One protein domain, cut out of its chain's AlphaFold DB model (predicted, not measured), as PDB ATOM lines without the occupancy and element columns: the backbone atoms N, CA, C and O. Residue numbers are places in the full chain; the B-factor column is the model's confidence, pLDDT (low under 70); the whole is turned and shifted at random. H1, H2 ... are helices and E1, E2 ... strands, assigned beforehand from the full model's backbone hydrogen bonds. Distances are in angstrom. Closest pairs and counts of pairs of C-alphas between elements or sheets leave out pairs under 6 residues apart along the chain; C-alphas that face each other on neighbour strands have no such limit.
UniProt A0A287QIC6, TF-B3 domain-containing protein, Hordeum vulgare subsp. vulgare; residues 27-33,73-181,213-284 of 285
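What this domain is: This is residues 27 to 33, 73 to 181 and 213 to 284 of the 285 residues of the protein "TF-B3 domain-containing protein" of Hordeum vulgare subsp. vulgare (UniProt A0A287QIC6). Two lobes sit side by side: in one, a six-stranded sheet curled like part of a barrel has H1 and H2 on it; in the other, a smaller curled sheet of four strands has H4 at it. Parts of the long unnamed stretches 165 to 181 and 228 to 245 run between the lobes, and H3 is on neither sheet. The printed part has 188 residues, under half of them in named elements, in the order E1 E2 H1 E3 E4 E5 H2 E6 E7 H3 E8 H4 E9 E10; the class is mixed, helices and strands. The large sheet, E2 E6 E7 E3 E4 E5, is mixed, and the small one, E8 E1 E10 E9, is antiparallel. The whole is compact, with a radius of gyration of the C-alphas of 18.2 A and spans of 50 by 45 by 29 A.

Where its parts are: Find C-alpha 27 at (-13.660, 40.878, 79.139), where E1, residues 27 to 31, begins. After the cut come E2, 76 to 80, H1, 93 to 98, E3, 106 to 110, and E4, 116 to 124, 24.5 A long from C-alpha (17.277, 23.838, 71.622). Read on to E5, 127 to 130, H2, 134 to 140, E6, 148 to 153, 16.4 A, and E7, 158 to 164, 19.5 A. Past the second cut look for H3, 217 to 227, 14.8 A, E8, 246 to 249, H4, 251 to 256, E9, 264 to 268, and E10, 274 to 283, 27.9 A, ending at C-alpha (-19.112, 43.521, 78.868).

How they stand to each other: In the large sheet, strongly twisted, E3 E4 E5 form a meander, each strand the antiparallel neighbour of the one before: look at N 107 and O 119, 2.8 A, and N 122 and O 129, 2.9 A. E7 is parallel to E3, with N 159 and O 108 at 2.8 A. E6 and E7 are a hairpin, with N 150 and O 162 at 2.9 A, and E2 is antiparallel to E6, with N 79 and O 149 at 2.8 A. H2 is on this sheet at a height of 9.2 A, only just over E4, where 3 of its 7 C-alphas fall; the closest C-alphas are those of Val 119 and Trp 134, 5.7 A. H1 only grazes it. In the small sheet, E1 is antiparallel to E10, N 29 and O 280 at 2.9 A, and to E8, N 30 and O 247 at 2.8 A; E9 and E10 are a hairpin, N 265 and O 277 at 2.9 A. H4 only just is on it and only grazes it. H3 and H4 are close but not clearly touching, the closest C-alphas being those of Trp 225 and Asn 256, 6.0 A. In H1, H2, H3 and H4 every O i to N i+4 pair is within hydrogen-bond range.

The domain as a whole: The C-alphas farthest apart, of Leu 125 and Leu 283, are 52.6 A apart. Residues 34 to 72 and 182 to 212 are not printed; the gaps are 31.0 A and 8.2 A between C-alphas. The links E2 to H1 and H3 to E8 are long. Mean pLDDT of the printed part is 82.5, with 30 residues under 70, among them 27 to 33 and 175 to 181.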
ATOM      1  N   SER A  27     -15.021  40.454  78.825       39.38
ATOM      2  CA  SER A  27     -13.660  40.878  79.139       39.38
ATOM      3  C   SER A  27     -13.457  40.798  80.646       39.38
ATOM      4  O   SER A  27     -14.301  41.259  81.423       39.38
ATOM      5  N   ILE A  28     -12.333  40.222  81.067       43.19
ATOM      6  CA  ILE A  28     -11.948  40.231  82.472       43.19
ATOM      7  C   ILE A  28     -11.131  41.480  82.769       43.19
ATOM      8  O   ILE A  28     -10.046  41.656  82.213       43.19
ATOM      9  N   LEU A  29     -11.622  42.262  83.722       43.25
ATOM     10  CA  LEU A  29     -10.934  43.402  84.296       43.25
ATOM     11  C   LEU A  29     -10.311  43.012  85.643       43.25
ATOM     12  O   LEU A  29     -10.975  42.429  86.501       43.25
ATOM     13  N   ILE A  30      -9.039  43.338  85.831       51.91
ATOM     14  CA  ILE A  30      -8.299  43.188  87.084       51.91
ATOM     15  C   ILE A  30      -8.238  44.557  87.764       51.91
ATOM     16  O   ILE A  30      -7.638  45.458  87.187       51.91
ATOM     17  N   THR A  31      -8.796  44.704  88.971       34.31
ATOM     18  CA  THR A  31      -8.785  45.968  89.734       34.31
ATOM     19  C   THR A  31      -7.739  45.958  90.841       34.31
ATOM     20  O   THR A  31      -7.870  45.194  91.802       34.31
ATOM     21  N   PHE A  32      -6.737  46.835  90.757       37.91
ATOM     22  CA  PHE A  32      -5.686  46.944  91.773       37.91
ATOM     23  C   PHE A  32      -6.220  47.613  93.046       37.91
ATOM     24  O   PHE A  32      -6.597  48.782  93.038       37.91
ATOM     25  N   VAL A  33      -6.226  46.879  94.161       35.88
ATOM     26  CA  VAL A  33      -6.517  47.434  95.491       35.88
ATOM     27  C   VAL A  33      -5.190  47.593  96.227       35.88
ATOM     28  O   VAL A  33      -4.639  46.619  96.736       35.88
ATOM     29  N   THR A  73      20.175  33.260  86.964       85.38
ATOM     30  CA  THR A  73      19.069  32.416  86.468       85.38
ATOM     31  C   THR A  73      17.675  33.007  86.698       85.38
ATOM     32  O   THR A  73      16.660  32.497  86.205       85.38
ATOM     33  N   GLN A  74      17.613  34.088  87.473       81.44
ATOM     34  CA  GLN A  74      16.405  34.859  87.736       81.44
ATOM     35  C   GLN A  74      16.374  36.164  86.932       81.44
ATOM     36  O   GLN A  74      15.439  36.950  87.075       81.44
ATOM     37  N   LYS A  75      17.374  36.408  86.076       85.94
ATOM     38  CA  LYS A  75      17.414  37.589  85.220       85.94
ATOM     39  C   LYS A  75      16.724  37.320  83.893       85.94
ATOM     40  O   LYS A  75      16.947  36.305  83.227       85.94
ATOM     41  N   TYR A  76      15.937  38.305  83.489       90.06
ATOM     42  CA  TYR A  76      15.196  38.300  82.242       90.06
ATOM     43  C   TYR A  76      15.588  39.511  81.402       90.06
ATOM     44  O   TYR A  76      15.946  40.575  81.917       90.06
ATOM     45  N   PHE A  77      15.461  39.370  80.091       92.56
ATOM     46  CA  PHE A  77      15.304  40.509  79.200       92.56
ATOM     47  C   PHE A  77      14.217  40.202  78.180       92.56
ATOM     48  O   PHE A  77      13.932  39.043  77.889       92.56
ATOM     49  N   PHE A  78      13.615  41.241  77.612       92.12
ATOM     50  CA  PHE A  78      12.661  41.077  76.525       92.12
ATOM     51  C   PHE A  78      13.117  41.822  75.273       92.12
ATOM     52  O   PHE A  78      13.912  42.765  75.332       92.12
ATOM     53  N   LYS A  79      12.595  41.394  74.126       93.38
ATOM     54  CA  LYS A  79      12.795  42.035  72.831       93.38
ATOM     55  C   LYS A  79      11.466  42.120  72.092       93.38
ATOM     56  O   LYS A  79      10.794  41.111  71.912       93.38
ATOM     57  N   CYS A  80      11.117  43.319  71.634       92.31
ATOM     58  CA  CYS A  80      10.076  43.498  70.627       92.31
ATOM     59  C   CYS A  80      10.689  43.307  69.234       92.31
ATOM     60  O   CYS A  80      11.724  43.909  68.917       92.31
ATOM     61  N   MET A  81      10.072  42.458  68.416       93.81
ATOM     62  CA  MET A  81      10.547  42.121  67.078       93.81
ATOM     63  C   MET A  81      10.140  43.220  66.098       93.81
ATOM     64  O   MET A  81       9.050  43.208  65.537       93.81
ATOM     65  N   VAL A  82      11.016  44.202  65.904       90.25
ATOM     66  CA  VAL A  82      10.810  45.333  64.989       90.25
ATOM     67  C   VAL A  82      12.026  45.528  64.091       90.25
ATOM     68  O   VAL A  82      13.154  45.218  64.479       90.25
ATOM     69  N   GLY A  83      11.802  46.062  62.890       90.38
ATOM     70  CA  GLY A  83      12.863  46.302  61.912       90.38
ATOM     71  C   GLY A  83      13.430  45.015  61.306       90.38
ATOM     72  O   GLY A  83      12.702  44.046  61.096       90.38
ATOM     73  N   ASN A  84      14.729  45.025  60.997       90.50
ATOM     74  CA  ASN A  84      15.430  43.893  60.392       90.50
ATOM     75  C   ASN A  84      15.963  42.941  61.472       90.50
ATOM     76  O   ASN A  84      17.095  43.079  61.936       90.50
ATOM     77  N   PHE A  85      15.117  42.006  61.899       94.81
ATOM     78  CA  PHE A  85      15.438  40.986  62.900       94.81
ATOM     79  C   PHE A  85      15.598  39.587  62.301       94.81
ATOM     80  O   PHE A  85      15.794  38.629  63.037       94.81
ATOM     81  N   GLN A  86      15.462  39.436  60.985       95.81
ATOM     82  CA  GLN A  86      15.336  38.140  60.325       95.81
ATOM     83  C   GLN A  86      16.627  37.327  60.398       95.81
ATOM     84  O   GLN A  86      16.564  36.112  60.518       95.81
ATOM     85  N   GLU A  87      17.781  37.995  60.370       95.56
ATOM     86  CA  GLU A  87      19.088  37.328  60.347       95.56
ATOM     87  C   GLU A  87      19.925  37.585  61.601       95.56
ATOM     88  O   GLU A  87      20.777  36.767  61.937       95.56
ATOM     89  N   LYS A  88      19.682  38.687  62.325       95.88
ATOM     90  CA  LYS A  88      20.424  39.026  63.547       95.88
ATOM     91  C   LYS A  88      19.537  39.675  64.601       95.88
ATOM     92  O   LYS A  88      18.584  40.378  64.273       95.88
ATOM     93  N   MET A  89      19.910  39.520  65.871       96.25
ATOM     94  CA  MET A  89      19.270  40.227  66.984       96.25
ATOM     95  C   MET A  89      20.296  40.662  68.030       96.25
ATOM     96  O   MET A  89      20.964  39.839  68.644       96.25
ATOM     97  N   ALA A  90      20.384  41.965  68.290       94.81
ATOM     98  CA  ALA A  90      21.189  42.477  69.397       94.81
ATOM     99  C   ALA A  90      20.488  42.254  70.748       94.81
ATOM    100  O   ALA A  90      19.325  42.655  70.913       94.81
ATOM    101  N   ILE A  91      21.218  41.678  71.707       94.94
ATOM    102  CA  ILE A  91      20.807  41.588  73.113       94.94
ATOM    103  C   ILE A  91      20.773  43.010  73.705       94.94
ATOM    104  O   ILE A  91      21.660  43.815  73.396       94.94
ATOM    105  N   PRO A  92      19.768  43.367  74.532       93.62
ATOM    106  CA  PRO A  92      19.697  44.687  75.152       93.62
ATOM    107  C   PRO A  92      20.985  45.057  75.896       93.62
ATOM    108  O   PRO A  92      21.461  44.314  76.752       93.62
ATOM    109  N   GLN A  93      21.516  46.245  75.606       91.94
ATOM    110  CA  GLN A  93      22.801  46.704  76.138       91.94
ATOM    111  C   GLN A  93      22.833  46.725  77.673       91.94
ATOM    112  O   GLN A  93      23.822  46.306  78.262       91.94
ATOM    113  N   LYS A  94      21.734  47.141  78.323       89.56
ATOM    114  CA  LYS A  94      21.627  47.129  79.791       89.56
ATOM    115  C   LYS A  94      21.823  45.722  80.360       89.56
ATOM    116  O   LYS A  94      22.460  45.587  81.396       89.56
ATOM    117  N   PHE A  95      21.322  44.688  79.682       91.06
ATOM    118  CA  PHE A  95      21.562  43.308  80.093       91.06
ATOM    119  C   PHE A  95      23.042  42.959  79.920       91.06
ATOM    120  O   PHE A  95      23.684  42.613  80.898       91.06
ATOM    121  N   VAL A  96      23.612  43.160  78.727       91.62
ATOM    122  CA  VAL A  96      25.027  42.840  78.437       91.62
ATOM    123  C   VAL A  96      26.000  43.514  79.413       91.62
ATOM    124  O   VAL A  96      26.960  42.890  79.840       91.62
ATOM    125  N   GLN A  97      25.754  44.771  79.788       89.62
ATOM    126  CA  GLN A  97      26.647  45.540  80.661       89.62
ATOM    127  C   GLN A  97      26.609  45.121  82.134       89.62
ATOM    128  O   GLN A  97      27.590  45.320  82.843       89.62
ATOM    129  N   ASN A  98      25.472  44.611  82.607       87.94
ATOM    130  CA  ASN A  98      25.277  44.288  84.022       87.94
ATOM    131  C   ASN A  98      25.257  42.777  84.290       87.94
ATOM    132  O   ASN A  98      25.300  42.350  85.443       87.94
ATOM    133  N   PHE A  99      25.154  41.969  83.237       85.06
ATOM    134  CA  PHE A  99      25.161  40.521  83.330       85.06
ATOM    135  C   PHE A  99      26.557  40.028  83.709       85.06
ATOM    136  O   PHE A  99      27.539  40.328  83.032       85.06
ATOM    137  N   LYS A 100      26.638  39.284  84.815       80.62
ATOM    138  CA  LYS A 100      27.898  38.743  85.344       80.62
ATOM    139  C   LYS A 100      28.209  37.350  84.798       80.62
ATOM    140  O   LYS A 100      29.359  36.918  84.850       80.62
ATOM    141  N   GLY A 101      27.196  36.658  84.282       75.69
ATOM    142  CA  GLY A 101      27.349  35.350  83.674       75.69
ATOM    143  C   GLY A 101      28.238  35.393  82.434       75.69
ATOM    144  O   GLY A 101      28.284  36.368  81.681       75.69
ATOM    145  N   GLN A 102      28.948  34.295  82.202       80.94
ATOM    146  CA  GLN A 102      29.766  34.151  81.008       80.94
ATOM    147  C   GLN A 102      28.890  33.729  79.831       80.94
ATOM    148  O   GLN A 102      28.219  32.698  79.872       80.94
ATOM    149  N   ILE A 103      28.915  34.538  78.774       87.88
ATOM    150  CA  ILE A 103      28.360  34.174  77.474       87.88
ATOM    151  C   ILE A 103      29.484  33.577  76.630       87.88
ATOM    152  O   ILE A 103      30.491  34.242  76.391       87.88
ATOM    153  N   SER A 104      29.320  32.336  76.190       90.69
ATOM    154  CA  SER A 104      30.203  31.599  75.284       90.69
ATOM    155  C   SER A 104      30.126  32.165  73.860       90.69
ATOM    156  O   SER A 104      29.402  33.121  73.594       90.69
ATOM    157  N   GLU A 105      30.879  31.599  72.919       93.75
ATOM    158  CA  GLU A 105      30.734  31.924  71.485       93.75
ATOM    159  C   GLU A 105      29.422  31.394  70.886       93.75
ATOM    160  O   GLU A 105      28.964  31.885  69.858       93.75
ATOM    161  N   ALA A 106      28.786  30.430  71.554       95.50
ATOM    162  CA  ALA A 106      27.479  29.900  71.204       95.50
ATOM    163  C   ALA A 106      26.498  30.059  72.371       95.50
ATOM    164  O   ALA A 106      26.803  29.722  73.516       95.50
ATOM    165  N   ILE A 107      25.302  30.546  72.059       97.25
ATOM    166  CA  ILE A 107      24.157  30.636  72.956       97.25
ATOM    167  C   ILE A 107      23.167  29.530  72.602       97.25
ATOM    168  O   ILE A 107      22.821  29.347  71.436       97.25
ATOM    169  N   LYS A 108      22.672  28.822  73.615       98.19
ATOM    170  CA  LYS A 108      21.547  27.892  73.483       98.19
ATOM    171  C   LYS A 108      20.246  28.663  73.687       98.19
ATOM    172  O   LYS A 108      20.097  29.340  74.703       98.19
ATOM    173  N   LEU A 109      19.311  28.552  72.752       98.19
ATOM    174  CA  LEU A 109      17.941  29.042  72.891       98.19
ATOM    175  C   LEU A 109      16.994  27.847  73.021       98.19
ATOM    176  O   LEU A 109      16.771  27.149  72.034       98.19
ATOM    177  N   GLU A 110      16.447  27.618  74.213       96.31
ATOM    178  CA  GLU A 110      15.355  26.664  74.442       96.31
ATOM    179  C   GLU A 110      14.024  27.363  74.171       96.31
ATOM    180  O   GLU A 110      13.655  28.320  74.852       96.31
ATOM    181  N   ALA A 111      13.317  26.902  73.148       93.12
ATOM    182  CA  ALA A 111      12.009  27.412  72.770       93.12
ATOM    183  C   ALA A 111      10.879  26.847  73.659       93.12
ATOM    184  O   ALA A 111      11.110  25.900  74.415       93.12
ATOM    185  N   PRO A 112       9.635  27.359  73.553       87.56
ATOM    186  CA  PRO A 112       8.522  26.870  74.374       87.56
ATOM    187  C   PRO A 112       8.192  25.383  74.182       87.56
ATOM    188  O   PRO A 112       7.694  24.735  75.098       87.56
ATOM    189  N   ASP A 113       8.507  24.824  73.012       85.94
ATOM    190  CA  ASP A 113       8.344  23.400  72.707       85.94
ATOM    191  C   ASP A 113       9.514  22.524  73.207       85.94
ATOM    192  O   ASP A 113       9.543  21.327  72.927       85.94
ATOM    193  N   GLY A 114      10.475  23.106  73.934       88.44
ATOM    194  CA  GLY A 114      11.650  22.429  74.490       88.44
ATOM    195  C   GLY A 114      12.801  22.227  73.501       88.44
ATOM    196  O   GLY A 114      13.857  21.732  73.894       88.44
ATOM    197  N   ASN A 115      12.641  22.610  72.229       90.50
ATOM    198  CA  ASN A 115      13.714  22.482  71.245       90.50
ATOM    199  C   ASN A 115      14.836  23.486  71.518       90.50
ATOM    200  O   ASN A 115      14.583  24.664  71.782       90.50
ATOM    201  N   ILE A 116      16.081  23.026  71.388       95.50
ATOM    202  CA  ILE A 116      17.277  23.838  71.622       95.50
ATOM    203  C   ILE A 116      17.918  24.228  70.291       95.50
ATOM    204  O   ILE A 116      18.254  23.375  69.471       95.50
ATOM    205  N   TYR A 117      18.152  25.527  70.115       96.38
ATOM    206  CA  TYR A 117      18.843  26.097  68.962       96.38
ATOM    207  C   TYR A 117      20.171  26.698  69.402       96.38
ATOM    208  O   TYR A 117      20.200  27.598  70.240       96.38
ATOM    209  N   ASN A 118      21.269  26.223  68.817       97.25
ATOM    210  CA  ASN A 118      22.581  26.830  69.011       97.25
ATOM    211  C   ASN A 118      22.724  28.025  68.070       97.25
ATOM    212  O   ASN A 118      22.588  27.887  66.853       97.25
ATOM    213  N   VAL A 119      22.988  29.190  68.645       98.06
ATOM    214  CA  VAL A 119      23.086  30.463  67.939       98.06
ATOM    215  C   VAL A 119      24.430  31.096  68.245       98.06
ATOM    216  O   VAL A 119      24.837  31.192  69.399       98.06
ATOM    217  N   GLU A 120      25.121  31.545  67.209       97.81
ATOM    218  CA  GLU A 120      26.387  32.257  67.337       97.81
ATOM    219  C   GLU A 120      26.198  33.564  68.120       97.81
ATOM    220  O   GLU A 120      25.293  34.356  67.839       97.81
ATOM    221  N   ALA A 121      27.078  33.806  69.088       96.94
ATOM    222  CA  ALA A 121      27.159  35.038  69.852       96.94
ATOM    223  C   ALA A 121      28.312  35.897  69.320       96.94
ATOM    224  O   ALA A 121      29.461  35.768  69.743       96.94
ATOM    225  N   ILE A 122      27.994  36.815  68.409       95.88
ATOM    226  CA  ILE A 122      28.960  37.772  67.866       95.88
ATOM    227  C   ILE A 122      29.184  38.860  68.918       95.88
ATOM    228  O   ILE A 122      28.270  39.634  69.227       95.88
ATOM    229  N   LYS A 123      30.394  38.911  69.480       92.31
ATOM    230  CA  LYS A 123      30.785  39.886  70.504       92.31
ATOM    231  C   LYS A 123      31.541  41.042  69.863       92.31
ATOM    232  O   LYS A 123      32.522  40.824  69.162       92.31
ATOM    233  N   ASP A 124      31.095  42.259  70.140       85.62
ATOM    234  CA  ASP A 124      31.773  43.489  69.727       85.62
ATOM    235  C   ASP A 124      31.725  44.502  70.873       85.62
ATOM    236  O   ASP A 124      30.656  45.026  71.207       85.62
ATOM    237  N   LEU A 125      32.879  44.751  71.498       81.50
ATOM    238  CA  LEU A 125      33.042  45.618  72.669       81.50
ATOM    239  C   LEU A 125      32.024  45.287  73.778       81.50
ATOM    240  O   LEU A 125      32.196  44.325  74.519       81.50
ATOM    241  N   ASN A 126      30.943  46.069  73.859       82.88
ATOM    242  CA  ASN A 126      29.872  45.971  74.858       82.88
ATOM    243  C   ASN A 126      28.531  45.531  74.252       82.88
ATOM    244  O   ASN A 126      27.459  45.869  74.763       82.88
ATOM    245  N   LYS A 127      28.573  44.837  73.116       91.00
ATOM    246  CA  LYS A 127      27.403  44.326  72.406       91.00
ATOM    247  C   LYS A 127      27.558  42.835  72.180       91.00
ATOM    248  O   LYS A 127      28.631  42.345  71.839       91.00
ATOM    249  N   ILE A 128      26.441  42.137  72.322       95.25
ATOM    250  CA  ILE A 128      26.306  40.743  71.922       95.25
ATOM    251  C   ILE A 128      25.167  40.684  70.914       95.25
ATOM    252  O   ILE A 128      24.054  41.148  71.184       95.25
ATOM    253  N   VAL A 129      25.465  40.147  69.737       96.19
ATOM    254  CA  VAL A 129      24.511  39.980  68.644       96.19
ATOM    255  C   VAL A 129      24.339  38.493  68.375       96.19
ATOM    256  O   VAL A 129      25.308  37.794  68.094       96.19
ATOM    257  N   LEU A 130      23.094  38.030  68.436       97.56
ATOM    258  CA  LEU A 130      22.706  36.708  67.964       97.56
ATOM    259  C   LEU A 130      22.864  36.680  66.442       97.56
ATOM    260  O   LEU A 130      22.207  37.456  65.744       97.56
ATOM    261  N   GLY A 131      23.788  35.850  65.966       97.25
ATOM    262  CA  GLY A 131      24.203  35.730  64.574       97.25
ATOM    263  C   GLY A 131      23.717  34.434  63.935       97.25
ATOM    264  O   GLY A 131      22.524  34.129  63.947       97.25
ATOM    265  N   SER A 132      24.644  33.670  63.357       97.38
ATOM    266  CA  SER A 132      24.344  32.408  62.676       97.38
ATOM    267  C   SER A 132      23.479  31.486  63.546       97.38
ATOM    268  O   SER A 132      23.736  31.312  64.732       97.38
ATOM    269  N   GLY A 133      22.419  30.917  62.964       96.69
ATOM    270  CA  GLY A 133      21.414  30.114  63.681       96.69
ATOM    271  C   GLY A 133      20.180  30.902  64.141       96.69
ATOM    272  O   GLY A 133      19.086  30.342  64.174       96.69
ATOM    273  N   TRP A 134      20.289  32.216  64.376       98.00
ATOM    274  CA  TRP A 134      19.146  33.051  64.766       98.00
ATOM    275  C   TRP A 134      18.043  33.073  63.698       98.00
ATOM    276  O   TRP A 134      16.872  32.855  64.002       98.00
ATOM    277  N   GLY A 135      18.404  33.257  62.425       97.44
ATOM    278  CA  GLY A 135      17.415  33.264  61.344       97.44
ATOM    279  C   GLY A 135      16.684  31.929  61.170       97.44
ATOM    280  O   GLY A 135      15.531  31.904  60.740       97.44
ATOM    281  N   VAL A 136      17.305  30.810  61.562       96.12
ATOM    282  CA  VAL A 136      16.635  29.500  61.595       96.12
ATOM    283  C   VAL A 136      15.538  29.503  62.656       96.12
ATOM    284  O   VAL A 136      14.406  29.141  62.343       96.12
ATOM    285  N   PHE A 137      15.839  29.993  63.862       96.06
ATOM    286  CA  PHE A 137      14.866  30.158  64.944       96.06
ATOM    287  C   PHE A 137      13.689  31.053  64.516       96.06
ATOM    288  O   PHE A 137      12.526  30.668  64.651       96.06
ATOM    289  N   VAL A 138      13.978  32.213  63.910       96.62
ATOM    290  CA  VAL A 138      12.963  33.156  63.400       96.62
ATOM    291  C   VAL A 138      12.031  32.495  62.385       96.62
ATOM    292  O   VAL A 138      10.808  32.630  62.489       96.62
ATOM    293  N   ARG A 139      12.597  31.782  61.404       94.62
ATOM    294  CA  ARG A 139      11.830  31.117  60.341       94.62
ATOM    295  C   ARG A 139      11.005  29.955  60.880       94.62
ATOM    296  O   ARG A 139       9.836  29.840  60.521       94.62
ATOM    297  N   PHE A 140      11.584  29.134  61.754       91.25
ATOM    298  CA  PHE A 140      10.907  27.968  62.315       91.25
ATOM    299  C   PHE A 140       9.679  28.370  63.138       91.25
ATOM    300  O   PHE A 140       8.584  27.857  62.909       91.25
ATOM    301  N   TYR A 141       9.824  29.355  64.030       91.56
ATOM    302  CA  TYR A 141       8.715  29.854  64.850       91.56
ATOM    303  C   TYR A 141       7.852  30.910  64.148       91.56
ATOM    304  O   TYR A 141       6.944  31.465  64.769       91.56
ATOM    305  N   LYS A 142       8.094  31.173  62.855       92.75
ATOM    306  CA  LYS A 142       7.357  32.146  62.033       92.75
ATOM    307  C   LYS A 142       7.183  33.494  62.753       92.75
ATOM    308  O   LYS A 142       6.070  34.022  62.817       92.75
ATOM    309  N   LEU A 143       8.259  34.015  63.353       94.31
ATOM    310  CA  LEU A 143       8.191  35.255  64.129       94.31
ATOM    311  C   LEU A 143       7.821  36.429  63.218       94.31
ATOM    312  O   LEU A 143       8.384  36.591  62.134       94.31
ATOM    313  N   LYS A 144       6.876  37.257  63.670       93.25
ATOM    314  CA  LYS A 144       6.371  38.415  62.923       93.25
ATOM    315  C   LYS A 144       6.769  39.716  63.604       93.25
ATOM    316  O   LYS A 144       7.088  39.744  64.792       93.25
ATOM    317  N   ALA A 145       6.712  40.804  62.839       92.44
ATOM    318  CA  ALA A 145       6.860  42.135  63.403       92.44
ATOM    319  C   ALA A 145       5.815  42.368  64.513       92.44
ATOM    320  O   ALA A 145       4.655  41.982  64.368       92.44
ATOM    321  N   GLY A 146       6.244  42.971  65.618       88.06
ATOM    322  CA  GLY A 146       5.431  43.220  66.809       88.06
ATOM    323  C   GLY A 146       5.439  42.089  67.838       88.06
ATOM    324  O   GLY A 146       5.065  42.341  68.977       88.06
ATOM    325  N   TYR A 147       5.887  40.874  67.497       93.62
ATOM    326  CA  TYR A 147       5.992  39.791  68.485       93.62
ATOM    327  C   TYR A 147       6.961  40.168  69.612       93.62
ATOM    328  O   TYR A 147       7.935  40.891  69.391       93.62
ATOM    329  N   PHE A 148       6.712  39.652  70.813       93.88
ATOM    330  CA  PHE A 148       7.570  39.869  71.977       93.88
ATOM    331  C   PHE A 148       8.233  38.565  72.382       93.88
ATOM    332  O   PHE A 148       7.560  37.556  72.565       93.88
ATOM    333  N   LEU A 149       9.551  38.585  72.536       95.88
ATOM    334  CA  LEU A 149      10.299  37.457  73.075       95.88
ATOM    335  C   LEU A 149      10.809  37.817  74.463       95.88
ATOM    336  O   LEU A 149      11.401  38.883  74.636       95.88
ATOM    337  N   VAL A 150      10.603  36.930  75.431       95.44
ATOM    338  CA  VAL A 150      11.169  37.039  76.780       95.44
ATOM    339  C   VAL A 150      12.213  35.949  76.936       95.44
ATOM    340  O   VAL A 150      11.924  34.774  76.739       95.44
ATOM    341  N   PHE A 151      13.427  36.349  77.288       96.31
ATOM    342  CA  PHE A 151      14.575  35.477  77.460       96.31
ATOM    343  C   PHE A 151      14.906  35.401  78.942       96.31
ATOM    344  O   PHE A 151      15.158  36.428  79.576       96.31
ATOM    345  N   ARG A 152      14.932  34.186  79.479       93.56
ATOM    346  CA  ARG A 152      15.384  33.885  80.835       93.56
ATOM    347  C   ARG A 152      16.707  33.152  80.755       93.56
ATOM    348  O   ARG A 152      16.764  32.091  80.141       93.56
ATOM    349  N   TYR A 153      17.748  33.679  81.385       93.06
ATOM    350  CA  TYR A 153      18.993  32.928  81.510       93.06
ATOM    351  C   TYR A 153      18.796  31.750  82.467       93.06
ATOM    352  O   TYR A 153      18.139  31.906  83.491       93.06
ATOM    353  N   ILE A 154      19.342  30.576  82.152       92.56
ATOM    354  CA  ILE A 154      19.248  29.386  83.017       92.56
ATOM    355  C   ILE A 154      20.608  28.715  83.269       92.56
ATOM    356  O   ILE A 154      20.652  27.574  83.715       92.56
ATOM    357  N   GLY A 155      21.716  29.424  83.015       91.81
ATOM    358  CA  GLY A 155      23.085  28.903  83.165       91.81
ATOM    359  C   GLY A 155      23.737  28.533  81.829       91.81
ATOM    360  O   GLY A 155      23.057  28.420  80.818       91.81
ATOM    361  N   ASP A 156      25.059  28.369  81.800       91.38
ATOM    362  CA  ASP A 156      25.831  27.837  80.661       91.38
ATOM    363  C   ASP A 156      25.473  28.409  79.278       91.38
ATOM    364  O   ASP A 156      25.256  27.659  78.317       91.38
ATOM    365  N   SER A 157      25.379  29.741  79.172       93.69
ATOM    366  CA  SER A 157      24.973  30.431  77.930       93.69
ATOM    367  C   SER A 157      23.641  29.940  77.356       93.69
ATOM    368  O   SER A 157      23.434  29.937  76.144       93.69
ATOM    369  N   HIS A 158      22.740  29.497  78.225       95.94
ATOM    370  CA  HIS A 158      21.441  28.955  77.877       95.94
ATOM    371  C   HIS A 158      20.343  29.938  78.266       95.94
ATOM    372  O   HIS A 158      20.264  30.382  79.414       95.94
ATOM    373  N   PHE A 159      19.483  30.260  77.305       96.81
ATOM    374  CA  PHE A 159      18.288  31.051  77.523       96.81
ATOM    375  C   PHE A 159      17.045  30.251  77.173       96.81
ATOM    376  O   PHE A 159      16.912  29.769  76.050       96.81
ATOM    377  N   LYS A 160      16.105  30.190  78.114       95.62
ATOM    378  CA  LYS A 160      14.732  29.794  77.821       95.62
ATOM    379  C   LYS A 160      13.987  30.978  77.217       95.62
ATOM    380  O   LYS A 160      14.109  32.100  77.713       95.62
ATOM    381  N   VAL A 161      13.228  30.735  76.156       96.12
ATOM    382  CA  VAL A 161      12.541  31.761  75.372       96.12
ATOM    383  C   VAL A 161      11.036  31.545  75.445       96.12
ATOM    384  O   VAL A 161      10.540  30.484  75.079       96.12
ATOM    385  N   LEU A 162      10.305  32.578  75.859       93.88
ATOM    386  CA  LEU A 162       8.858  32.679  75.673       93.88
ATOM    387  C   LEU A 162       8.578  33.574  74.466       93.88
ATOM    388  O   LEU A 162       9.239  34.599  74.291       93.88
ATOM    389  N   ILE A 163       7.602  33.198  73.642       95.25
ATOM    390  CA  ILE A 163       7.235  33.918  72.417       95.25
ATOM    391  C   ILE A 163       5.786  34.368  72.558       95.25
ATOM    392  O   ILE A 163       4.907  33.526  72.683       95.25
ATOM    393  N   PHE A 164       5.523  35.668  72.488       93.56
ATOM    394  CA  PHE A 164       4.185  36.243  72.611       93.56
ATOM    395  C   PHE A 164       3.732  36.871  71.295       93.56
ATOM    396  O   PHE A 164       4.450  37.675  70.688       93.56
ATOM    397  N   ASP A 165       2.521  36.513  70.872       90.44
ATOM    398  CA  ASP A 165       1.863  37.113  69.715       90.44
ATOM    399  C   ASP A 165       1.258  38.466  70.116       90.44
ATOM    400  O   ASP A 165       0.491  38.568  71.075       90.44
ATOM    401  N   PHE A 166       1.602  39.517  69.370       83.88
ATOM    402  CA  PHE A 166       1.109  40.870  69.630       83.88
ATOM    403  C   PHE A 166      -0.416  40.988  69.557       83.88
ATOM    404  O   PHE A 166      -1.015  41.685  70.370       83.88
ATOM    405  N   GLY A 167      -1.041  40.317  68.589       84.69
ATOM    406  CA  GLY A 167      -2.475  40.411  68.343       84.69
ATOM    407  C   GLY A 167      -3.297  39.752  69.444       84.69
ATOM    408  O   GLY A 167      -4.321  40.295  69.845       84.69
ATOM    409  N   SER A 168      -2.845  38.605  69.961       86.31
ATOM    410  CA  SER A 168      -3.561  37.891  71.025       86.31
ATOM    411  C   SER A 168      -3.100  38.242  72.436       86.31
ATOM    412  O   SER A 168      -3.812  37.913  73.379       86.31
ATOM    413  N   CYS A 169      -1.925  38.863  72.603       86.00
ATOM    414  CA  CYS A 169      -1.267  39.062  73.901       86.00
ATOM    415  C   CYS A 169      -1.001  37.751  74.683       86.00
ATOM    416  O   CYS A 169      -0.695  37.785  75.875       86.00
ATOM    417  N   CYS A 170      -1.102  36.589  74.030       89.94
ATOM    418  CA  CYS A 170      -0.836  35.278  74.619       89.94
ATOM    419  C   CYS A 170       0.470  34.695  74.087       89.94
ATOM    420  O   CYS A 170       0.965  35.089  73.026       89.94
ATOM    421  N   GLU A 171       1.013  33.732  74.827       90.94
ATOM    422  CA  GLU A 171       2.099  32.901  74.328       90.94
ATOM    423  C   GLU A 171       1.684  32.218  73.014       90.94
ATOM    424  O   GLU A 171       0.525  31.843  72.812       90.94
ATOM    425  N   LYS A 172       2.630  32.106  72.086       90.56
ATOM    426  CA  LYS A 172       2.426  31.439  70.810       90.56
ATOM    427  C   LYS A 172       2.323  29.939  71.055       90.56
ATOM    428  O   LYS A 172       3.270  29.333  71.547       90.56
ATOM    429  N   GLU A 173       1.221  29.335  70.627       89.25
ATOM    430  CA  GLU A 173       1.017  27.898  70.782       89.25
ATOM    431  C   GLU A 173       1.929  27.130  69.831       89.25
ATOM    432  O   GLU A 173       1.722  27.093  68.616       89.25
ATOM    433  N   VAL A 174       2.989  26.557  70.389       82.44
ATOM    434  CA  VAL A 174       3.948  25.740  69.657       82.44
ATOM    435  C   VAL A 174       4.190  24.465  70.446       82.44
ATOM    436  O   VAL A 174       4.461  24.516  71.642       82.44
ATOM    437  N   PHE A 175       4.069  23.316  69.783       69.25
ATOM    438  CA  PHE A 175       4.326  22.033  70.417       69.25
ATOM    439  C   PHE A 175       5.078  21.106  69.466       69.25
ATOM    440  O   PHE A 175       4.803  21.060  68.269       69.25
ATOM    441  N   HIS A 176       6.064  20.385  69.996       56.19
ATOM    442  CA  HIS A 176       6.887  19.449  69.231       56.19
ATOM    443  C   HIS A 176       6.962  18.090  69.934       56.19
ATOM    444  O   HIS A 176       8.025  17.496  70.101       56.19
ATOM    445  N   VAL A 177       5.809  17.566  70.342       50.72
ATOM    446  CA  VAL A 177       5.671  16.122  70.534       50.72
ATOM    447  C   VAL A 177       4.838  15.615  69.373       50.72
ATOM    448  O   VAL A 177       3.732  16.101  69.138       50.72
ATOM    449  N   LEU A 178       5.393  14.660  68.624       46.53
ATOM    450  CA  LEU A 178       4.656  13.889  67.631       46.53
ATOM    451  C   LEU A 178       3.412  13.311  68.313       46.53
ATOM    452  O   LEU A 178       3.512  12.408  69.141       46.53
ATOM    453  N   MET A 179       2.241  13.852  67.986       46.31
ATOM    454  CA  MET A 179       0.990  13.256  68.425       46.31
ATOM    455  C   MET A 179       0.777  11.981  67.621       46.31
ATOM    456  O   MET A 179       0.553  12.031  66.410       46.31
ATOM    457  N   ASN A 180       0.789  10.835  68.299       41.34
ATOM    458  CA  ASN A 180       0.137   9.645  67.772       41.34
ATOM    459  C   ASN A 180      -1.374   9.851  67.911       41.34
ATOM    460  O   ASN A 180      -1.986   9.415  68.885       41.34
ATOM    461  N   CYS A 181      -1.984  10.535  66.944       43.44
ATOM    462  CA  CYS A 181      -3.436  10.556  66.802       43.44
ATOM    463  C   CYS A 181      -3.897   9.182  66.296       43.44
ATOM    464  O   CYS A 181      -4.126   8.985  65.107       43.44
ATOM    465  N   HIS A 213       0.840  12.624  61.403       59.28
ATOM    466  CA  HIS A 213       0.680  13.797  60.551       59.28
ATOM    467  C   HIS A 213       1.733  14.851  60.933       59.28
ATOM    468  O   HIS A 213       2.055  15.047  62.109       59.28
ATOM    469  N   ARG A 214       2.310  15.517  59.923       59.50
ATOM    470  CA  ARG A 214       3.273  16.613  60.126       59.50
ATOM    471  C   ARG A 214       2.600  17.750  60.900       59.50
ATOM    472  O   ARG A 214       1.404  17.960  60.736       59.50
ATOM    473  N   ARG A 215       3.385  18.496  61.688       63.22
ATOM    474  CA  ARG A 215       2.959  19.632  62.530       63.22
ATOM    475  C   ARG A 215       1.739  20.381  61.973       63.22
ATOM    476  O   ARG A 215       1.823  20.997  60.909       63.22
ATOM    477  N   CYS A 216       0.648  20.379  62.734       74.81
ATOM    478  CA  CYS A 216      -0.567  21.122  62.429       74.81
ATOM    479  C   CYS A 216      -0.784  22.208  63.482       74.81
ATOM    480  O   CYS A 216      -0.847  21.912  64.673       74.81
ATOM    481  N   GLU A 217      -0.953  23.458  63.041       76.88
ATOM    482  CA  GLU A 217      -1.209  24.596  63.939       76.88
ATOM    483  C   GLU A 217      -2.453  24.361  64.813       76.88
ATOM    484  O   GLU A 217      -2.479  24.768  65.968       76.88
ATOM    485  N   HIS A 218      -3.454  23.636  64.302       80.50
ATOM    486  CA  HIS A 218      -4.641  23.276  65.075       80.50
ATOM    487  C   HIS A 218      -4.319  22.324  66.237       80.50
ATOM    488  O   HIS A 218      -4.801  22.523  67.349       80.50
ATOM    489  N   CYS A 219      -3.471  21.318  66.004       80.69
ATOM    490  CA  CYS A 219      -3.052  20.377  67.041       80.69
ATOM    491  C   CYS A 219      -2.121  21.031  68.068       80.69
ATOM    492  O   CYS A 219      -2.249  20.728  69.251       80.69
ATOM    493  N   ASP A 220      -1.246  21.951  67.647       82.38
ATOM    494  CA  ASP A 220      -0.400  22.736  68.558       82.38
ATOM    495  C   ASP A 220      -1.265  23.565  69.520       82.38
ATOM    496  O   ASP A 220      -1.066  23.524  70.734       82.38
ATOM    497  N   VAL A 221      -2.261  24.279  68.979       84.94
ATOM    498  CA  VAL A 221      -3.216  25.084  69.757       84.94
ATOM    499  C   VAL A 221      -4.031  24.197  70.693       84.94
ATOM    500  O   VAL A 221      -4.108  24.487  71.888       84.94
ATOM    501  N   HIS A 222      -4.595  23.098  70.182       84.06
ATOM    502  CA  HIS A 222      -5.347  22.157  71.007       84.06
ATOM    503  C   HIS A 222      -4.476  21.617  72.139       84.06
ATOM    504  O   HIS A 222      -4.881  21.677  73.292       84.06
ATOM    505  N   PHE A 223      -3.254  21.159  71.860       83.31
ATOM    506  CA  PHE A 223      -2.378  20.643  72.905       83.31
ATOM    507  C   PHE A 223      -2.013  21.699  73.949       83.31
ATOM    508  O   PHE A 223      -2.109  21.441  75.150       83.31
ATOM    509  N   TYR A 224      -1.627  22.897  73.514       85.38
ATOM    510  CA  TYR A 224      -1.265  23.977  74.423       85.38
ATOM    511  C   TYR A 224      -2.403  24.285  75.403       85.38
ATOM    512  O   TYR A 224      -2.203  24.281  76.616       85.38
ATOM    513  N   TRP A 225      -3.627  24.473  74.910       84.94
ATOM    514  CA  TRP A 225      -4.756  24.803  75.781       84.94
ATOM    515  C   TRP A 225      -5.303  23.589  76.538       84.94
ATOM    516  O   TRP A 225      -5.676  23.723  77.703       84.94
ATOM    517  N   HIS A 226      -5.292  22.403  75.918       83.56
ATOM    518  CA  HIS A 226      -5.948  21.196  76.426       83.56
ATOM    519  C   HIS A 226      -5.023  20.128  77.037       83.56
ATOM    520  O   HIS A 226      -5.482  19.079  77.486       83.56
ATOM    521  N   HIS A 227      -3.723  20.336  77.114       81.94
ATOM    522  CA  HIS A 227      -2.837  19.334  77.718       81.94
ATOM    523  C   HIS A 227      -1.684  19.951  78.500       81.94
ATOM    524  O   HIS A 227      -1.189  19.320  79.433       81.94
ATOM    525  N   MET A 228      -1.294  21.188  78.188       80.38
ATOM    526  CA  MET A 228      -0.339  21.911  79.018       80.38
ATOM    527  C   MET A 228      -0.957  22.252  80.379       80.38
ATOM    528  O   MET A 228      -2.134  22.613  80.473       80.38
ATOM    529  N   ASP A 229      -0.146  22.179  81.432       81.50
ATOM    530  CA  ASP A 229      -0.525  22.643  82.767       81.50
ATOM    531  C   ASP A 229      -0.840  24.149  82.731       81.50
ATOM    532  O   ASP A 229      -0.149  24.927  82.072       81.50
ATOM    533  N   ASP A 230      -1.895  24.580  83.420       79.00
ATOM    534  CA  ASP A 230      -2.273  25.995  83.517       79.00
ATOM    535  C   ASP A 230      -1.161  26.866  84.130       79.00
ATOM    536  O   ASP A 230      -1.027  28.027  83.752       79.00
ATOM    537  N   ARG A 231      -0.305  26.307  84.997       79.25
ATOM    538  CA  ARG A 231       0.864  26.989  85.590       79.25
ATOM    539  C   ARG A 231       1.960  27.316  84.582       79.25
ATOM    540  O   ARG A 231       2.843  28.107  84.889       79.25
ATOM    541  N   GLN A 232       1.939  26.670  83.419       79.19
ATOM    542  CA  GLN A 232       2.910  26.901  82.351       79.19
ATOM    543  C   GLN A 232       2.396  27.896  81.306       79.19
ATOM    544  O   GLN A 232       3.145  28.251  80.401       79.19
ATOM    545  N   LYS A 233       1.141  28.352  81.415       84.88
ATOM    546  CA  LYS A 233       0.548  29.287  80.458       84.88
ATOM    547  C   LYS A 233       0.819  30.723  80.878       84.88
ATOM    548  O   LYS A 233       0.481  31.130  81.988       84.88
ATOM    549  N   HIS A 234       1.354  31.510  79.954       87.44
ATOM    550  CA  HIS A 234       1.662  32.916  80.180       87.44
ATOM    551  C   HIS A 234       0.856  33.810  79.235       87.44
ATOM    552  O   HIS A 234       0.535  33.450  78.098       87.44
ATOM    553  N   PHE A 235       0.585  35.031  79.683       88.62
ATOM    554  CA  PHE A 235       0.174  36.125  78.813       88.62
ATOM    555  C   PHE A 235       1.069  37.337  79.069       88.62
ATOM    556  O   PHE A 235       1.658  37.474  80.141       88.62
ATOM    557  N   LEU A 236       1.172  38.218  78.080       85.94
ATOM    558  CA  LEU A 236       1.933  39.456  78.177       85.94
ATOM    559  C   LEU A 236       1.001  40.628  77.897       85.94
ATOM    560  O   LEU A 236       0.358  40.673  76.850       85.94
ATOM    561  N   ARG A 237       0.961  41.608  78.803       84.25
ATOM    562  CA  ARG A 237       0.190  42.836  78.609       84.25
ATOM    563  C   ARG A 237       1.103  44.054  78.592       84.25
ATOM    564  O   ARG A 237       1.883  44.270  79.513       84.25
ATOM    565  N   LEU A 238       0.978  44.864  77.542       76.69
ATOM    566  CA  LEU A 238       1.553  46.204  77.518       76.69
ATOM    567  C   LEU A 238       0.618  47.151  78.268       76.69
ATOM    568  O   LEU A 238      -0.554  47.292  77.913       76.69
ATOM    569  N   MET A 239       1.157  47.793  79.295       78.00
ATOM    570  CA  MET A 239       0.433  48.747  80.124       78.00
ATOM    571  C   MET A 239       0.487  50.118  79.446       78.00
ATOM    572  O   MET A 239       1.497  50.815  79.506       78.00
ATOM    573  N   VAL A 240      -0.582  50.463  78.728       68.62
ATOM    574  CA  VAL A 240      -0.733  51.729  77.997       68.62
ATOM    575  C   VAL A 240      -1.889  52.506  78.631       68.62
ATOM    576  O   VAL A 240      -2.909  51.901  78.952       68.62
ATOM    577  N   SER A 241      -1.750  53.829  78.773       69.69
ATOM    578  CA  SER A 241      -2.749  54.739  79.379       69.69
ATOM    579  C   SER A 241      -2.847  54.643  80.914       69.69
ATOM    580  O   SER A 241      -1.870  54.282  81.564       69.69
ATOM    581  N   ASP A 242      -3.972  55.048  81.520       69.69
ATOM    582  CA  ASP A 242      -4.164  54.972  82.975       69.69
ATOM    583  C   ASP A 242      -4.581  53.559  83.401       69.69
ATOM    584  O   ASP A 242      -5.757  53.215  83.431       69.69
ATOM    585  N   PHE A 243      -3.588  52.733  83.722       71.25
ATOM    586  CA  PHE A 243      -3.757  51.356  84.193       71.25
ATOM    587  C   PHE A 243      -3.645  51.225  85.720       71.25
ATOM    588  O   PHE A 243      -3.486  50.124  86.243       71.25
ATOM    589  N   ARG A 244      -3.680  52.347  86.456       69.81
ATOM    590  CA  ARG A 244      -3.525  52.345  87.924       69.81
ATOM    591  C   ARG A 244      -4.661  51.621  88.630       69.81
ATOM    592  O   ARG A 244      -4.468  51.089  89.715       69.81
ATOM    593  N   HIS A 245      -5.833  51.630  88.008       71.44
ATOM    594  CA  HIS A 245      -7.044  51.067  88.578       71.44
ATOM    595  C   HIS A 245      -7.383  49.733  87.939       71.44
ATOM    596  O   HIS A 245      -7.848  48.853  88.650       71.44
ATOM    597  N   GLU A 246      -7.112  49.561  86.642       71.75
ATOM    598  CA  GLU A 246      -7.601  48.409  85.899       71.75
ATOM    599  C   GLU A 246      -6.658  47.886  84.804       71.75
ATOM    600  O   GLU A 246      -5.927  48.639  84.158       71.75
ATOM    601  N   MET A 247      -6.697  46.571  84.573       79.12
ATOM    602  CA  MET A 247      -6.022  45.899  83.461       79.12
ATOM    603  C   MET A 247      -6.905  44.796  82.876       79.12
ATOM    604  O   MET A 247      -7.422  43.958  83.609       79.12
ATOM    605  N   ASN A 248      -7.012  44.737  81.548       79.88
ATOM    606  CA  ASN A 248      -7.714  43.648  80.869       79.88
ATOM    607  C   ASN A 248      -6.823  42.412  80.695       79.88
ATOM    608  O   ASN A 248      -5.700  42.517  80.189       79.88
ATOM    609  N   ILE A 249      -7.354  41.238  81.041       82.06
ATOM    610  CA  ILE A 249      -6.753  39.950  80.668       82.06
ATOM    611  C   ILE A 249      -7.110  39.657  79.203       82.06
ATOM    612  O   ILE A 249      -8.264  39.856  78.817       82.06
ATOM    613  N   PRO A 250      -6.168  39.171  78.373       85.31
ATOM    614  CA  PRO A 250      -6.471  38.848  76.983       85.31
ATOM    615  C   PRO A 250      -7.601  37.820  76.839       85.31
ATOM    616  O   PRO A 250      -7.551  36.752  77.448       85.31
ATOM    617  N   GLU A 251      -8.588  38.107  75.985       84.06
ATOM    618  CA  GLU A 251      -9.770  37.249  75.788       84.06
ATOM    619  C   GLU A 251      -9.395  35.819  75.395       84.06
ATOM    620  O   GLU A 251      -9.956  34.858  75.914       84.06
ATOM    621  N   LYS A 252      -8.394  35.661  74.521       85.94
ATOM    622  CA  LYS A 252      -7.898  34.341  74.119       85.94
ATOM    623  C   LYS A 252      -7.407  33.534  75.322       85.94
ATOM    624  O   LYS A 252      -7.656  32.336  75.373       85.94
ATOM    625  N   PHE A 253      -6.750  34.177  76.286       85.88
ATOM    626  CA  PHE A 253      -6.320  33.508  77.508       85.88
ATOM    627  C   PHE A 253      -7.532  33.079  78.327       85.88
ATOM    628  O   PHE A 253      -7.663  31.907  78.654       85.88
ATOM    629  N   VAL A 254      -8.455  34.007  78.588       82.94
ATOM    630  CA  VAL A 254      -9.663  33.758  79.385       82.94
ATOM    631  C   VAL A 254     -10.509  32.620  78.818       82.94
ATOM    632  O   VAL A 254     -10.918  31.736  79.565       82.94
ATOM    633  N   ASN A 255     -10.736  32.621  77.507       82.19
ATOM    634  CA  ASN A 255     -11.627  31.671  76.846       82.19
ATOM    635  C   ASN A 255     -11.073  30.243  76.808       82.19
ATOM    636  O   ASN A 255     -11.845  29.301  76.658       82.19
ATOM    637  N   ASN A 256      -9.753  30.079  76.921       81.19
ATOM    638  CA  ASN A 256      -9.096  28.777  76.810       81.19
ATOM    639  C   ASN A 256      -8.437  28.311  78.120       81.19
ATOM    640  O   ASN A 256      -7.941  27.185  78.197       81.19
ATOM    641  N   PHE A 257      -8.406  29.153  79.156       78.38
ATOM    642  CA  PHE A 257      -7.896  28.769  80.467       78.38
ATOM    643  C   PHE A 257      -8.851  27.761  81.111       78.38
ATOM    644  O   PHE A 257     -10.045  28.018  81.260       78.38
ATOM    645  N   ARG A 258      -8.330  26.586  81.469       69.69
ATOM    646  CA  ARG A 258      -9.163  25.443  81.872       69.69
ATOM    647  C   ARG A 258      -9.667  25.577  83.292       69.69
ATOM    648  O   ARG A 258     -10.809  25.234  83.599       69.69
ATOM    649  N   SER A 259      -8.795  26.053  84.172       68.69
ATOM    650  CA  SER A 259      -9.170  26.348  85.542       68.69
ATOM    651  C   SER A 259     -10.147  27.512  85.576       68.69
ATOM    652  O   SER A 259     -10.034  28.485  84.831       68.69
ATOM    653  N   ARG A 260     -11.098  27.461  86.510       67.75
ATOM    654  CA  ARG A 260     -11.933  28.628  86.784       67.75
ATOM    655  C   ARG A 260     -11.035  29.758  87.267       67.75
ATOM    656  O   ARG A 260     -10.427  29.651  88.333       67.75
ATOM    657  N   ILE A 261     -11.000  30.847  86.509       71.44
ATOM    658  CA  ILE A 261     -10.401  32.091  86.972       71.44
ATOM    659  C   ILE A 261     -11.195  32.531  88.211       71.44
ATOM    660  O   ILE A 261     -12.398  32.795  88.150       71.44
ATOM    661  N   SER A 262     -10.529  32.498  89.366       71.75
ATOM    662  CA  SER A 262     -11.108  32.890  90.654       71.75
ATOM    663  C   SER A 262     -11.570  34.348  90.606       71.75
ATOM    664  O   SER A 262     -11.020  35.148  89.864       71.75
ATOM    665  N   LYS A 263     -12.528  34.743  91.455       78.62
ATOM    666  CA  LYS A 263     -12.884  36.168  91.630       78.62
ATOM    667  C   LYS A 263     -11.719  37.017  92.161       78.62
ATOM    668  O   LYS A 263     -11.796  38.241  92.134       78.62
ATOM    669  N   VAL A 264     -10.674  36.368  92.674       76.00
ATOM    670  CA  VAL A 264      -9.448  36.999  93.158       76.00
ATOM    671  C   VAL A 264      -8.252  36.311  92.510       76.00
ATOM    672  O   VAL A 264      -8.078  35.100  92.679       76.00
ATOM    673  N   MET A 265      -7.430  37.083  91.801       78.88
ATOM    674  CA  MET A 265      -6.119  36.663  91.311       78.88
ATOM    675  C   MET A 265      -5.055  37.039  92.335       78.88
ATOM    676  O   MET A 265      -5.130  38.099  92.947       78.88
ATOM    677  N   LYS A 266      -4.048  36.187  92.508       79.56
ATOM    678  CA  LYS A 266      -2.847  36.521  93.272       79.56
ATOM    679  C   LYS A 266      -1.741  36.877  92.290       79.56
ATOM    680  O   LYS A 266      -1.399  36.034  91.466       79.56
ATOM    681  N   LEU A 267      -1.214  38.093  92.367       77.50
ATOM    682  CA  LEU A 267       0.008  38.473  91.663       77.50
ATOM    683  C   LEU A 267       1.160  38.492  92.654       77.50
ATOM    684  O   LEU A 267       1.130  39.241  93.624       77.50
ATOM    685  N   GLU A 268       2.166  37.668  92.403       76.38
ATOM    686  CA  GLU A 268       3.422  37.697  93.140       76.38
ATOM    687  C   GLU A 268       4.397  38.632  92.420       76.38
ATOM    688  O   GLU A 268       4.654  38.478  91.224       76.38
ATOM    689  N   ALA A 269       4.901  39.635  93.132       72.56
ATOM    690  CA  ALA A 269       5.925  40.537  92.634       72.56
ATOM    691  C   ALA A 269       7.333  39.961  92.884       72.56
ATOM    692  O   ALA A 269       7.510  39.107  93.752       72.56
ATOM    693  N   PRO A 270       8.371  40.435  92.165       64.88
ATOM    694  CA  PRO A 270       9.741  39.927  92.319       64.88
ATOM    695  C   PRO A 270      10.356  40.090  93.717       64.88
ATOM    696  O   PRO A 270      11.383  39.487  94.006       64.88
ATOM    697  N   ASP A 271       9.765  40.925  94.570       65.75
ATOM    698  CA  ASP A 271      10.153  41.096  95.973       65.75
ATOM    699  C   ASP A 271       9.512  40.053  96.913       65.75
ATOM    700  O   ASP A 271       9.733  40.105  98.121       65.75
ATOM    701  N   GLY A 272       8.729  39.116  96.366       67.88
ATOM    702  CA  GLY A 272       8.000  38.081  97.097       67.88
ATOM    703  C   GLY A 272       6.651  38.540  97.656       67.88
ATOM    704  O   GLY A 272       5.943  37.742  98.272       67.88
ATOM    705  N   ASN A 273       6.263  39.803  97.452       72.38
ATOM    706  CA  ASN A 273       4.964  40.292  97.900       72.38
ATOM    707  C   ASN A 273       3.848  39.735  97.020       72.38
ATOM    708  O   ASN A 273       3.928  39.746  95.793       72.38
ATOM    709  N   ILE A 274       2.765  39.294  97.660       78.44
ATOM    710  CA  ILE A 274       1.587  38.762  96.977       78.44
ATOM    711  C   ILE A 274       0.444  39.768  97.087       78.44
ATOM    712  O   ILE A 274      -0.056  40.055  98.174       78.44
ATOM    713  N   TYR A 275      -0.017  40.244  95.938       76.69
ATOM    714  CA  TYR A 275      -1.137  41.158  95.796       76.69
ATOM    715  C   TYR A 275      -2.392  40.376  95.418       76.69
ATOM    716  O   TYR A 275      -2.424  39.674  94.408       76.69
ATOM    717  N   ASN A 276      -3.442  40.499  96.230       76.44
ATOM    718  CA  ASN A 276      -4.759  39.961  95.903       76.44
ATOM    719  C   ASN A 276      -5.512  40.987  95.062       76.44
ATOM    720  O   ASN A 276      -5.760  42.100  95.521       76.44
ATOM    721  N   ILE A 277      -5.898  40.605  93.851       77.12
ATOM    722  CA  ILE A 277      -6.487  41.516  92.881       77.12
ATOM    723  C   ILE A 277      -7.869  41.034  92.487       77.12
ATOM    724  O   ILE A 277      -8.064  39.860  92.163       77.12
ATOM    725  N   GLN A 278      -8.842  41.938  92.572       77.12
ATOM    726  CA  GLN A 278     -10.231  41.612  92.287       77.12
ATOM    727  C   GLN A 278     -10.447  41.486  90.788       77.12
ATOM    728  O   GLN A 278      -9.923  42.269  89.999       77.12
ATOM    729  N   ILE A 279     -11.231  40.480  90.418       76.56
ATOM    730  CA  ILE A 279     -11.551  40.168  89.037       76.56
ATOM    731  C   ILE A 279     -13.018  40.489  88.785       76.56
ATOM    732  O   ILE A 279     -13.909  39.903  89.411       76.56
ATOM    733  N   HIS A 280     -13.267  41.378  87.830       77.44
ATOM    734  CA  HIS A 280     -14.603  41.730  87.374       77.44
ATOM    735  C   HIS A 280     -14.840  41.190  85.967       77.44
ATOM    736  O   HIS A 280     -13.996  41.305  85.081       77.44
ATOM    737  N   TRP A 281     -16.020  40.611  85.772       70.19
ATOM    738  CA  TRP A 281     -16.494  40.164  84.469       70.19
ATOM    739  C   TRP A 281     -17.359  41.279  83.895       70.19
ATOM    740  O   TRP A 281     -18.463  41.516  84.386       70.19
ATOM    741  N   GLY A 282     -16.825  42.007  82.920       58.62
ATOM    742  CA  GLY A 282     -17.519  43.099  82.251       58.62
ATOM    743  C   GLY A 282     -17.888  42.729  80.819       58.62
ATOM    744  O   GLY A 282     -17.206  41.932  80.176       58.62
ATOM    745  N   LEU A 283     -18.957  43.336  80.308       46.22
ATOM    746  CA  LEU A 283     -19.112  43.521  78.868       46.22
ATOM    747  C   LEU A 283     -18.260  44.737  78.501       46.22
ATOM    748  O   LEU A 283     -18.428  45.793  79.110       46.22
ATOM    749  N   SER A 284     -17.338  44.586  77.552       44.94
ATOM    750  CA  SER A 284     -16.668  45.745  76.956       44.94
ATOM    751  C   SER A 284     -17.740  46.624  76.291       44.94
ATOM    752  O   SER A 284     -18.442  46.141  75.402       44.94
TER     753      SER A 284